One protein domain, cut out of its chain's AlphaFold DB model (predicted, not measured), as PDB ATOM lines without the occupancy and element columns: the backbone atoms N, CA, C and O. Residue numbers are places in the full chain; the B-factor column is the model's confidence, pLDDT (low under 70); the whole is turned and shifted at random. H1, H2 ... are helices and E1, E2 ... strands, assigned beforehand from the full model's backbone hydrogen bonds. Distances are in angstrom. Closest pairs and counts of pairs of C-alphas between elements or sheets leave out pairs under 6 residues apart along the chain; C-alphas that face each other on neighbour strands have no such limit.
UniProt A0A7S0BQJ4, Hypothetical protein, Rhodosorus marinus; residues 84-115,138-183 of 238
ATOM      1  N   ILE A  84     -35.489  34.629 -41.721       94.88
ATOM      2  CA  ILE A  84     -36.181  33.344 -41.554       94.88
ATOM      3  C   ILE A  84     -35.356  32.283 -40.799       94.88
ATOM      4  O   ILE A  84     -35.918  31.631 -39.918       94.88
ATOM      5  N   PRO A  85     -34.047  32.087 -41.066       94.88
ATOM      6  CA  PRO A  85     -33.228  31.173 -40.271       94.88
ATOM      7  C   PRO A  85     -33.223  31.467 -38.764       94.88
ATOM      8  O   PRO A  85     -33.271  30.525 -37.971       94.88
ATOM      9  N   MET A  86     -33.179  32.741 -38.361       95.50
ATOM     10  CA  MET A  86     -33.227  33.120 -36.945       95.50
ATOM     11  C   MET A  86     -34.616  32.905 -36.349       95.50
ATOM     12  O   MET A  86     -34.725  32.289 -35.292       95.50
ATOM     13  N   VAL A  87     -35.666  33.309 -37.068       95.38
ATOM     14  CA  VAL A  87     -37.065  33.087 -36.664       95.38
ATOM     15  C   VAL A  87     -37.343  31.596 -36.444       95.38
ATOM     16  O   VAL A  87     -37.900  31.201 -35.423       95.38
ATOM     17  N   PHE A  88     -36.905  30.742 -37.373       96.25
ATOM     18  CA  PHE A  88     -37.066  29.293 -37.256       96.25
ATOM     19  C   PHE A  88     -36.354  28.731 -36.019       96.25
ATOM     20  O   PHE A  88     -36.915  27.895 -35.313       96.25
ATOM     21  N   ARG A  89     -35.119  29.178 -35.748       95.94
ATOM     22  CA  ARG A  89     -34.357  28.745 -34.565       95.94
ATOM     23  C   ARG A  89     -35.016  29.189 -33.266       95.94
ATOM     24  O   ARG A  89     -35.059  28.391 -32.337       95.94
ATOM     25  N   PHE A  90     -35.541  30.412 -33.232       95.25
ATOM     26  CA  PHE A  90     -36.271  30.953 -32.090       95.25
ATOM     27  C   PHE A  90     -37.466  30.065 -31.735       95.25
ATOM     28  O   PHE A  90     -37.472  29.459 -30.667       95.25
ATOM     29  N   PHE A  91     -38.419  29.874 -32.654       95.06
ATOM     30  CA  PHE A  91     -39.616  29.081 -32.351       95.06
ATOM     31  C   PHE A  91     -39.327  27.595 -32.125       95.06
ATOM     32  O   PHE A  91     -39.990  26.970 -31.306       95.06
ATOM     33  N   ARG A  92     -38.311  27.024 -32.785       94.62
ATOM     34  CA  ARG A  92     -37.887  25.638 -32.526       94.62
ATOM     35  C   ARG A  92     -37.319  25.443 -31.115       94.62
ATOM     36  O   ARG A  92     -37.352  24.325 -30.612       94.62
ATOM     37  N   GLY A  93     -36.767  26.493 -30.509       91.38
ATOM     38  CA  GLY A  93     -36.248  26.458 -29.142       91.38
ATOM     39  C   GLY A  93     -37.328  26.567 -28.065       91.38
ATOM     40  O   GLY A  93     -37.031  26.321 -26.900       91.38
ATOM     41  N   HIS A  94     -38.564  26.920 -28.427       90.25
ATOM     42  CA  HIS A  94     -39.643  27.090 -27.463       90.25
ATOM     43  C   HIS A  94     -40.508  25.823 -27.338       90.25
ATOM     44  O   HIS A  94     -40.986  25.313 -28.350       90.25
ATOM     45  N   PRO A  95     -40.786  25.349 -26.109       87.25
ATOM     46  CA  PRO A  95     -41.500  24.088 -25.879       87.25
ATOM     47  C   PRO A  95     -42.976  24.131 -26.301       87.25
ATOM     48  O   PRO A  95     -43.550  23.104 -26.642       87.25
ATOM     49  N   SER A  96     -43.591  25.314 -26.314       86.62
ATOM     50  CA  SER A  96     -45.012  25.494 -26.644       86.62
ATOM     51  C   SER A  96     -45.299  25.584 -28.149       86.62
ATOM     52  O   SER A  96     -46.454  25.759 -28.542       86.62
ATOM     53  N   TYR A  97     -44.266  25.508 -28.996       90.81
ATOM     54  CA  TYR A  97     -44.389  25.704 -30.437       90.81
ATOM     55  C   TYR A  97     -43.809  24.532 -31.226       90.81
ATOM     56  O   TYR A  97     -42.656  24.138 -31.075       90.81
ATOM     57  N   TYR A  98     -44.588  24.053 -32.186       92.88
ATOM     58  CA  TYR A  98     -44.139  23.134 -33.216       92.88
ATOM     59  C   TYR A  98     -43.803  23.927 -34.465       92.88
ATOM     60  O   TYR A  98     -44.658  24.562 -35.074       92.88
ATOM     61  N   THR A  99     -42.540  23.888 -34.870       95.44
ATOM     62  CA  THR A  99     -42.059  24.711 -35.980       95.44
ATOM     63  C   THR A  99     -41.603  23.843 -37.135       95.44
ATOM     64  O   THR A  99     -40.768  22.952 -36.971       95.44
ATOM     65  N   ARG A 100     -42.090  24.149 -38.338       95.56
ATOM     66  CA  ARG A 100     -41.602  23.562 -39.589       95.56
ATOM     67  C   ARG A 100     -41.266  24.654 -40.593       95.56
ATOM     68  O   ARG A 100     -41.922  25.691 -40.666       95.56
ATOM     69  N   ARG A 101     -40.250  24.406 -41.411       94.31
ATOM     70  CA  ARG A 101     -39.869  25.311 -42.493       94.31
ATOM     71  C   ARG A 101     -40.516  24.848 -43.798       94.31
ATOM     72  O   ARG A 101     -40.325  23.706 -44.203       94.31
ATOM     73  N   LEU A 102     -41.269  25.734 -44.444       92.56
ATOM     74  CA  LEU A 102     -41.939  25.493 -45.722       92.56
ATOM     75  C   LEU A 102     -41.164  26.213 -46.836       92.56
ATOM     76  O   LEU A 102     -41.573  27.251 -47.345       92.56
ATOM     77  N   GLY A 103     -39.994  25.681 -47.191       91.19
ATOM     78  CA  GLY A 103     -39.119  26.278 -48.207       91.19
ATOM     79  C   GLY A 103     -38.209  27.391 -47.677       91.19
ATOM     80  O   GLY A 103     -37.954  27.508 -46.479       91.19
ATOM     81  N   GLN A 104     -37.641  28.195 -48.579       91.12
ATOM     82  CA  GLN A 104     -36.647  29.198 -48.185       91.12
ATOM     83  C   GLN A 104     -37.266  30.371 -47.415       91.12
ATOM     84  O   GLN A 104     -36.640  30.863 -46.474       91.12
ATOM     85  N   ASP A 105     -38.494  30.741 -47.775       94.56
ATOM     86  CA  ASP A 105     -39.107  32.014 -47.405       94.56
ATOM     87  C   ASP A 105     -40.232  31.911 -46.376       94.56
ATOM     88  O   ASP A 105     -40.730  32.945 -45.947       94.56
ATOM     89  N   VAL A 106     -40.642  30.705 -45.973       96.31
ATOM     90  CA  VAL A 106     -41.805  30.530 -45.090       96.31
ATOM     91  C   VAL A 106     -41.476  29.644 -43.898       96.31
ATOM     92  O   VAL A 106     -40.917  28.551 -44.032       96.31
ATOM     93  N   VAL A 107     -41.877  30.108 -42.719       97.38
ATOM     94  CA  VAL A 107     -41.915  29.316 -41.487       97.38
ATOM     95  C   VAL A 107     -43.365  29.142 -41.085       97.38
ATOM     96  O   VAL A 107     -44.111  30.114 -41.013       97.38
ATOM     97  N   HIS A 108     -43.749  27.897 -40.831       97.12
ATOM     98  CA  HIS A 108     -45.024  27.557 -40.226       97.12
ATOM     99  C   HIS A 108     -44.780  27.177 -38.770       97.12
ATOM    100  O   HIS A 108     -43.999  26.265 -38.483       97.12
ATOM    101  N   VAL A 109     -45.450  27.884 -37.873       96.25
ATOM    102  CA  VAL A 109     -45.422  27.657 -36.436       96.25
ATOM    103  C   VAL A 109     -46.825  27.260 -36.008       96.25
ATOM    104  O   VAL A 109     -47.798  27.933 -36.329       96.25
ATOM    105  N   TRP A 110     -46.913  26.167 -35.274       92.44
ATOM    106  CA  TRP A 110     -48.137  25.665 -34.689       92.44
ATOM    107  C   TRP A 110     -48.013  25.768 -33.171       92.44
ATOM    108  O   TRP A 110     -47.080  25.218 -32.584       92.44
ATOM    109  N   LYS A 111     -48.901  26.531 -32.537       89.00
ATOM    110  CA  LYS A 111     -48.954  26.713 -31.083       89.00
ATOM    111  C   LYS A 111     -50.096  25.863 -30.552       89.00
ATOM    112  O   LYS A 111     -51.232  26.065 -30.972       89.00
ATOM    113  N   ILE A 112     -49.822  24.938 -29.640       82.12
ATOM    114  CA  ILE A 112     -50.894  24.213 -28.950       82.12
ATOM    115  C   ILE A 112     -51.425  25.128 -27.842       82.12
ATOM    116  O   ILE A 112     -50.655  25.620 -27.019       82.12
ATOM    117  N   LEU A 113     -52.727  25.401 -27.884       72.88
ATOM    118  CA  LEU A 113     -53.461  26.200 -26.906       72.88
ATOM    119  C   LEU A 113     -54.232  25.196 -26.044       72.88
ATOM    120  O   LEU A 113     -55.328  24.774 -26.410       72.88
ATOM    121  N   GLY A 114     -53.607  24.708 -24.976       60.97
ATOM    122  CA  GLY A 114     -54.188  23.664 -24.137       60.97
ATOM    123  C   GLY A 114     -53.783  23.800 -22.676       60.97
ATOM    124  O   GLY A 114     -52.597  23.922 -22.375       60.97
ATOM    125  N   ASP A 115     -54.796  23.728 -21.812       55.62
ATOM    126  CA  ASP A 115     -54.789  23.792 -20.341       55.62
ATOM    127  C   ASP A 115     -54.173  22.555 -19.642       55.62
ATOM    128  O   ASP A 115     -54.431  22.309 -18.469       55.62
ATOM    129  N   ASP A 138     -60.955  31.691 -29.328       49.66
ATOM    130  CA  ASP A 138     -61.896  30.810 -30.004       49.66
ATOM    131  C   ASP A 138     -61.656  29.411 -29.415       49.66
ATOM    132  O   ASP A 138     -60.783  28.679 -29.872       49.66
ATOM    133  N   HIS A 139     -62.402  29.057 -28.361       49.31
ATOM    134  CA  HIS A 139     -62.222  27.850 -27.542       49.31
ATOM    135  C   HIS A 139     -62.330  26.563 -28.371       49.31
ATOM    136  O   HIS A 139     -62.020  25.470 -27.904       49.31
ATOM    137  N   TYR A 140     -62.787  26.701 -29.611       51.59
ATOM    138  CA  TYR A 140     -62.878  25.653 -30.606       51.59
ATOM    139  C   TYR A 140     -61.525  25.292 -31.224       51.59
ATOM    140  O   TYR A 140     -61.287  24.124 -31.520       51.59
ATOM    141  N   SER A 141     -60.610  26.247 -31.394       57.59
ATOM    142  CA  SER A 141     -59.276  25.962 -31.910       57.59
ATOM    143  C   SER A 141     -58.312  25.798 -30.739       57.59
ATOM    144  O   SER A 141     -57.634  26.747 -30.355       57.59
ATOM    145  N   ARG A 142     -58.184  24.571 -30.206       72.12
ATOM    146  CA  ARG A 142     -57.138  24.144 -29.233       72.12
ATOM    147  C   ARG A 142     -55.697  24.319 -29.741       72.12
ATOM    148  O   ARG A 142     -54.730  23.780 -29.206       72.12
ATOM    149  N   SER A 143     -55.534  25.022 -30.849       80.94
ATOM    150  CA  SER A 143     -54.261  25.325 -31.444       80.94
ATOM    151  C   SER A 143     -54.370  26.537 -32.350       80.94
ATOM    152  O   SER A 143     -55.391  26.730 -33.009       80.94
ATOM    153  N   ALA A 144     -53.282  27.282 -32.442       88.69
ATOM    154  CA  ALA A 144     -53.118  28.370 -33.380       88.69
ATOM    155  C   ALA A 144     -52.082  28.029 -34.451       88.69
ATOM    156  O   ALA A 144     -51.052  27.412 -34.171       88.69
ATOM    157  N   GLU A 145     -52.328  28.502 -35.666       92.19
ATOM    158  CA  GLU A 145     -51.372  28.434 -36.769       92.19
ATOM    159  C   GLU A 145     -50.817  29.821 -37.078       92.19
ATOM    160  O   GLU A 145     -51.537  30.819 -37.097       92.19
ATOM    161  N   ILE A 146     -49.515  29.889 -37.332       95.25
ATOM    162  CA  ILE A 146     -48.798  31.120 -37.640       95.25
ATOM    163  C   ILE A 146     -47.901  30.850 -38.848       95.25
ATOM    164  O   ILE A 146     -47.061  29.952 -38.836       95.25
ATOM    165  N   PHE A 147     -48.043  31.658 -39.890       97.19
ATOM    166  CA  PHE A 147     -47.193  31.631 -41.073       97.19
ATOM    167  C   PHE A 147     -46.409  32.931 -41.151       97.19
ATOM    168  O   PHE A 147     -47.000  34.008 -41.179       97.19
ATOM    169  N   ILE A 148     -45.084  32.829 -41.207       96.94
ATOM    170  CA  ILE A 148     -44.176  33.977 -41.270       96.94
ATOM    171  C   ILE A 148     -43.422  33.909 -42.587       96.94
ATOM    172  O   ILE A 148     -42.719  32.933 -42.863       96.94
ATOM    173  N   PHE A 149     -43.568  34.958 -43.386       96.75
ATOM    174  CA  PHE A 149     -42.973  35.084 -44.706       96.75
ATOM    175  C   PHE A 149     -41.765  36.025 -44.663       96.75
ATOM    176  O   PHE A 149     -41.820  37.087 -44.042       96.75
ATOM    177  N   SER A 150     -40.687  35.681 -45.372       95.12
ATOM    178  CA  SER A 150     -39.429  36.445 -45.401       95.12
ATOM    179  C   SER A 150     -39.609  37.903 -45.822       95.12
ATOM    180  O   SER A 150     -38.870  38.775 -45.374       95.12
ATOM    181  N   TYR A 151     -40.623  38.185 -46.638       93.75
ATOM    182  CA  TYR A 151     -40.952  39.511 -47.156       93.75
ATOM    183  C   TYR A 151     -41.861  40.348 -46.235       93.75
ATOM    184  O   TYR A 151     -42.437  41.333 -46.690       93.75
ATOM    185  N   GLY A 152     -42.001  39.975 -44.959       92.56
ATOM    186  CA  GLY A 152     -42.672  40.818 -43.966       92.56
ATOM    187  C   GLY A 152     -44.179  40.602 -43.846       92.56
ATOM    188  O   GLY A 152     -44.885  41.476 -43.349       92.56
ATOM    189  N   VAL A 153     -44.697  39.458 -44.298       95.25
ATOM    190  CA  VAL A 153     -46.101  39.083 -44.075       95.25
ATOM    191  C   VAL A 153     -46.186  38.047 -42.967       95.25
ATOM    192  O   VAL A 153     -45.377  37.121 -42.909       95.25
ATOM    193  N   ILE A 154     -47.170  38.210 -42.089       96.31
ATOM    194  CA  ILE A 154     -47.487  37.263 -41.024       96.31
ATOM    195  C   ILE A 154     -48.978  36.954 -41.112       96.31
ATOM    196  O   ILE A 154     -49.796  37.870 -41.155       96.31
ATOM    197  N   SER A 155     -49.327  35.675 -41.147       96.00
ATOM    198  CA  SER A 155     -50.710  35.204 -41.090       96.00
ATOM    199  C   SER A 155     -50.899  34.405 -39.816       96.00
ATOM    200  O   SER A 155     -50.132  33.477 -39.573       96.00
ATOM    201  N   THR A 156     -51.911  34.732 -39.025       93.75
ATOM    202  CA  THR A 156     -52.261  34.013 -37.797       93.75
ATOM    203  C   THR A 156     -53.681  33.480 -37.902       93.75
ATOM    204  O   THR A 156     -54.568  34.160 -38.412       93.75
ATOM    205  N   TRP A 157     -53.905  32.267 -37.415       90.38
ATOM    206  CA  TRP A 157     -55.221  31.653 -37.296       90.38
ATOM    207  C   TRP A 157     -55.402  31.144 -35.871       90.38
ATOM    208  O   TRP A 157     -54.543  30.421 -35.372       90.38
ATOM    209  N   GLY A 158     -56.521  31.489 -35.232       84.31
ATOM    210  CA  GLY A 158     -56.893  30.934 -33.923       84.31
ATOM    211  C   GLY A 158     -56.143  31.542 -32.732       84.31
ATOM    212  O   GLY A 158     -56.165  30.972 -31.650       84.31
ATOM    213  N   LEU A 159     -55.475  32.690 -32.910       84.06
ATOM    214  CA  LEU A 159     -54.888  33.460 -31.805       84.06
ATOM    215  C   LEU A 159     -55.856  34.535 -31.290       84.06
ATOM    216  O   LEU A 159     -56.489  35.256 -32.077       84.06
ATOM    217  N   SER A 160     -55.892  34.708 -29.964       83.50
ATOM    218  CA  SER A 160     -56.453  35.896 -29.311       83.50
ATOM    219  C   SER A 160     -55.743  37.168 -29.757       83.50
ATOM    220  O   SER A 160     -54.655  37.138 -30.327       83.50
ATOM    221  N   GLU A 161     -56.363  38.320 -29.498       83.62
ATOM    222  CA  GLU A 161     -55.768  39.603 -29.884       83.62
ATOM    223  C   GLU A 161     -54.469  39.845 -29.127       83.62
ATOM    224  O   GLU A 161     -53.474  40.204 -29.747       83.62
ATOM    225  N   GLY A 162     -54.447  39.542 -27.825       84.75
ATOM    226  CA  GLY A 162     -53.218  39.541 -27.032       84.75
ATOM    227  C   GLY A 162     -52.161  38.602 -27.615       84.75
ATOM    228  O   GLY A 162     -51.053  39.041 -27.903       84.75
ATOM    229  N   GLY A 163     -52.530  37.351 -27.915       86.81
ATOM    230  CA  GLY A 163     -51.596  36.384 -28.494       86.81
ATOM    231  C   GLY A 163     -51.030  36.801 -29.857       86.81
ATOM    232  O   GLY A 163     -49.872  36.518 -30.156       86.81
ATOM    233  N   GLU A 164     -51.807  37.498 -30.688       89.50
ATOM    234  CA  GLU A 164     -51.302  38.093 -31.932       89.50
ATOM    235  C   GLU A 164     -50.247  39.169 -31.651       89.50
ATOM    236  O   GLU A 164     -49.188  39.167 -32.284       89.50
ATOM    237  N   TRP A 165     -50.508  40.067 -30.698       89.94
ATOM    238  CA  TRP A 165     -49.567  41.122 -30.316       89.94
ATOM    239  C   TRP A 165     -48.272  40.565 -29.721       89.94
ATOM    240  O   TRP A 165     -47.198  41.033 -30.106       89.94
ATOM    241  N   ASP A 166     -48.355  39.527 -28.890       90.38
ATOM    242  CA  ASP A 166     -47.184  38.853 -28.318       90.38
ATOM    243  C   ASP A 166     -46.271  38.291 -29.414       90.38
ATOM    244  O   ASP A 166     -45.049  38.449 -29.373       90.38
ATOM    245  N   ILE A 167     -46.858  37.672 -30.445       92.25
ATOM    246  CA  ILE A 167     -46.104  37.165 -31.597       92.25
ATOM    247  C   ILE A 167     -45.461  38.313 -32.376       92.25
ATOM    248  O   ILE A 167     -44.292  38.221 -32.754       92.25
ATOM    249  N   LEU A 168     -46.188  39.407 -32.614       92.81
ATOM    250  CA  LEU A 168     -45.638  40.571 -33.313       92.81
ATOM    251  C   LEU A 168     -44.474  41.204 -32.544       92.81
ATOM    252  O   LEU A 168     -43.486  41.606 -33.159       92.81
ATOM    253  N   GLU A 169     -44.570  41.273 -31.217       92.25
ATOM    254  CA  GLU A 169     -43.512  41.760 -30.336       92.25
ATOM    255  C   GLU A 169     -42.291  40.843 -30.343       92.25
ATOM    256  O   GLU A 169     -41.177  41.314 -30.596       92.25
ATOM    257  N   ALA A 170     -42.502  39.536 -30.175       92.31
ATOM    258  CA  ALA A 170     -41.445  38.530 -30.238       92.31
ATOM    259  C   ALA A 170     -40.705  38.541 -31.585       92.31
ATOM    260  O   ALA A 170     -39.530  38.189 -31.650       92.31
ATOM    261  N   LEU A 171     -41.370  38.971 -32.662       93.62
ATOM    262  CA  LEU A 171     -40.786  39.045 -33.998       93.62
ATOM    263  C   LEU A 171     -39.979  40.317 -34.279       93.62
ATOM    264  O   LEU A 171     -39.184  40.317 -35.225       93.62
ATOM    265  N   LYS A 172     -40.126  41.384 -33.480       91.75
ATOM    266  CA  LYS A 172     -39.396  42.655 -33.674       91.75
ATOM    267  C   LYS A 172     -37.871  42.476 -33.794       91.75
ATOM    268  O   LYS A 172     -37.304  43.076 -34.706       91.75
ATOM    269  N   PRO A 173     -37.186  41.653 -32.970       91.62
ATOM    270  CA  PRO A 173     -35.729  41.500 -33.040       91.62
ATOM    271  C   PRO A 173     -35.221  40.851 -34.333       91.62
ATOM    272  O   PRO A 173     -34.053  41.009 -34.681       91.62
ATOM    273  N   PHE A 174     -36.076  40.117 -35.051       92.12
ATOM    274  CA  PHE A 174     -35.704  39.411 -36.281       92.12
ATOM    275  C   PHE A 174     -36.002  40.210 -37.551       92.12
ATOM    276  O   PHE A 174     -35.760  39.712 -38.656       92.12
ATOM    277  N   GLN A 175     -36.549  41.418 -37.402       89.38
ATOM    278  CA  GLN A 175     -36.773  42.330 -38.510       89.38
ATOM    279  C   GLN A 175     -35.438  42.910 -38.970       89.38
ATOM    280  O   GLN A 175     -34.735  43.600 -38.230       89.38
ATOM    281  N   GLU A 176     -35.097  42.652 -40.223       82.62
ATOM    282  CA  GLU A 176     -33.978  43.304 -40.880       82.62
ATOM    283  C   GLU A 176     -34.384  44.757 -41.155       82.62
ATOM    284  O   GLU A 176     -35.396  45.021 -41.813       82.62
ATOM    285  N   ARG A 177     -33.608  45.720 -40.635       69.19
ATOM    286  CA  ARG A 177     -33.824  47.139 -40.941       69.19
ATOM    287  C   ARG A 177     -33.757  47.316 -42.464       69.19
ATOM    288  O   ARG A 177     -32.794  46.931 -43.119       69.19
ATOM    289  N   THR A 178     -34.842  47.834 -43.017       58.50
ATOM    290  CA  THR A 178     -35.242  47.775 -44.425       58.50
ATOM    291  C   THR A 178     -34.163  48.245 -45.415       58.50
ATOM    292  O   THR A 178     -33.633  49.342 -45.282       58.50
ATOM    293  N   PHE A 179     -33.928  47.427 -46.454       49.19
ATOM    294  CA  PHE A 179     -33.625  47.714 -47.880       49.19
ATOM    295  C   PHE A 179     -32.583  48.777 -48.304       49.19
ATOM    296  O   PHE A 179     -32.375  48.941 -49.508       49.19
ATOM    297  N   GLY A 180     -31.899  49.463 -47.389       45.66
ATOM    298  CA  GLY A 180     -30.839  50.425 -47.716       45.66
ATOM    299  C   GLY A 180     -29.457  49.786 -47.863       45.66
ATOM    300  O   GLY A 180     -28.736  50.088 -48.809       45.66
ATOM    301  N   GLU A 181     -29.100  48.854 -46.975       44.91
ATOM    302  CA  GLU A 181     -27.718  48.349 -46.886       44.91
ATOM    303  C   GLU A 181     -27.491  47.002 -47.591       44.91
ATOM    304  O   GLU A 181     -26.411  46.741 -48.118       44.91
ATOM    305  N   LEU A 182     -28.518  46.156 -47.722       46.38
ATOM    306  CA  LEU A 182     -28.386  44.845 -48.382       46.38
ATOM    307  C   LEU A 182     -28.457  44.901 -49.919       46.38
ATOM    308  O   LEU A 182     -28.200  43.900 -50.592       46.38
ATOM    309  N   GLY A 183     -28.718  46.079 -50.500       42.72
ATOM    310  CA  GLY A 183     -28.604  46.316 -51.943       42.72
ATOM    311  C   GLY A 183     -27.175  46.185 -52.491       42.72
ATOM    312  O   GLY A 183     -27.003  46.088 -53.709       42.72
TER     313      GLY A 183
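What this domain is: This is residues 84 to 115 and 138 to 183 of the 238 residues of the protein "Hypothetical protein" of Rhodosorus marinus (UniProt A0A7S0BQJ4). One four-stranded antiparallel sheet, E1 - E2 - E3 - E4, has two helices over one face, H1 over E1 and E2 and H2 over E3 and E4, two layers, and its other face bare; residues 177 to 183 stick out as a tail. The printed part has 78 residues, mixed in class, in the order H1 E1 E2 E3 E4 H2. It is compact, with a radius of gyration of the C-alphas of 13.2 A and spans of 46 by 22 by 17 A.

How they stand to each other: Begin at H1, residues 84 to 92, 8.2 A in height over the sheet; its closest C-alphas to E1, residues 97 to 101, are Arg 92 and Thr 99, 5.5 A. E1 forms a hairpin with E2, residues 106 to 112; look at N 98 and O 110, 2.8 A. Beside E2 find E3, residues 143 to 149, with N 109 and O 146 at 2.8 A. E3 and E4, residues 153 to 157, form a hairpin, with N 147 and O 155 at 2.8 A. H2, residues 161 to 174, is on the same face as H1, slantwise to E3 at 35 degrees on the local plane. Every O i to N i+4 pair is within hydrogen-bond range in H1, 8 of 10 in H2.

Where its parts are: Find C-alpha 84, where H1 begins, at (-36.181, 33.344, -41.554); H2, 21.1 A from first to last C-alpha, ends with C-alpha 174 at (-35.704, 39.411, -36.281).

The domain as a whole: Residues 116 to 137 are cut out, with C-alphas 115 and 138 13.9 A apart. Expect pLDDT under 70 at residues 114 to 115, 138 to 141 and 177 to 183.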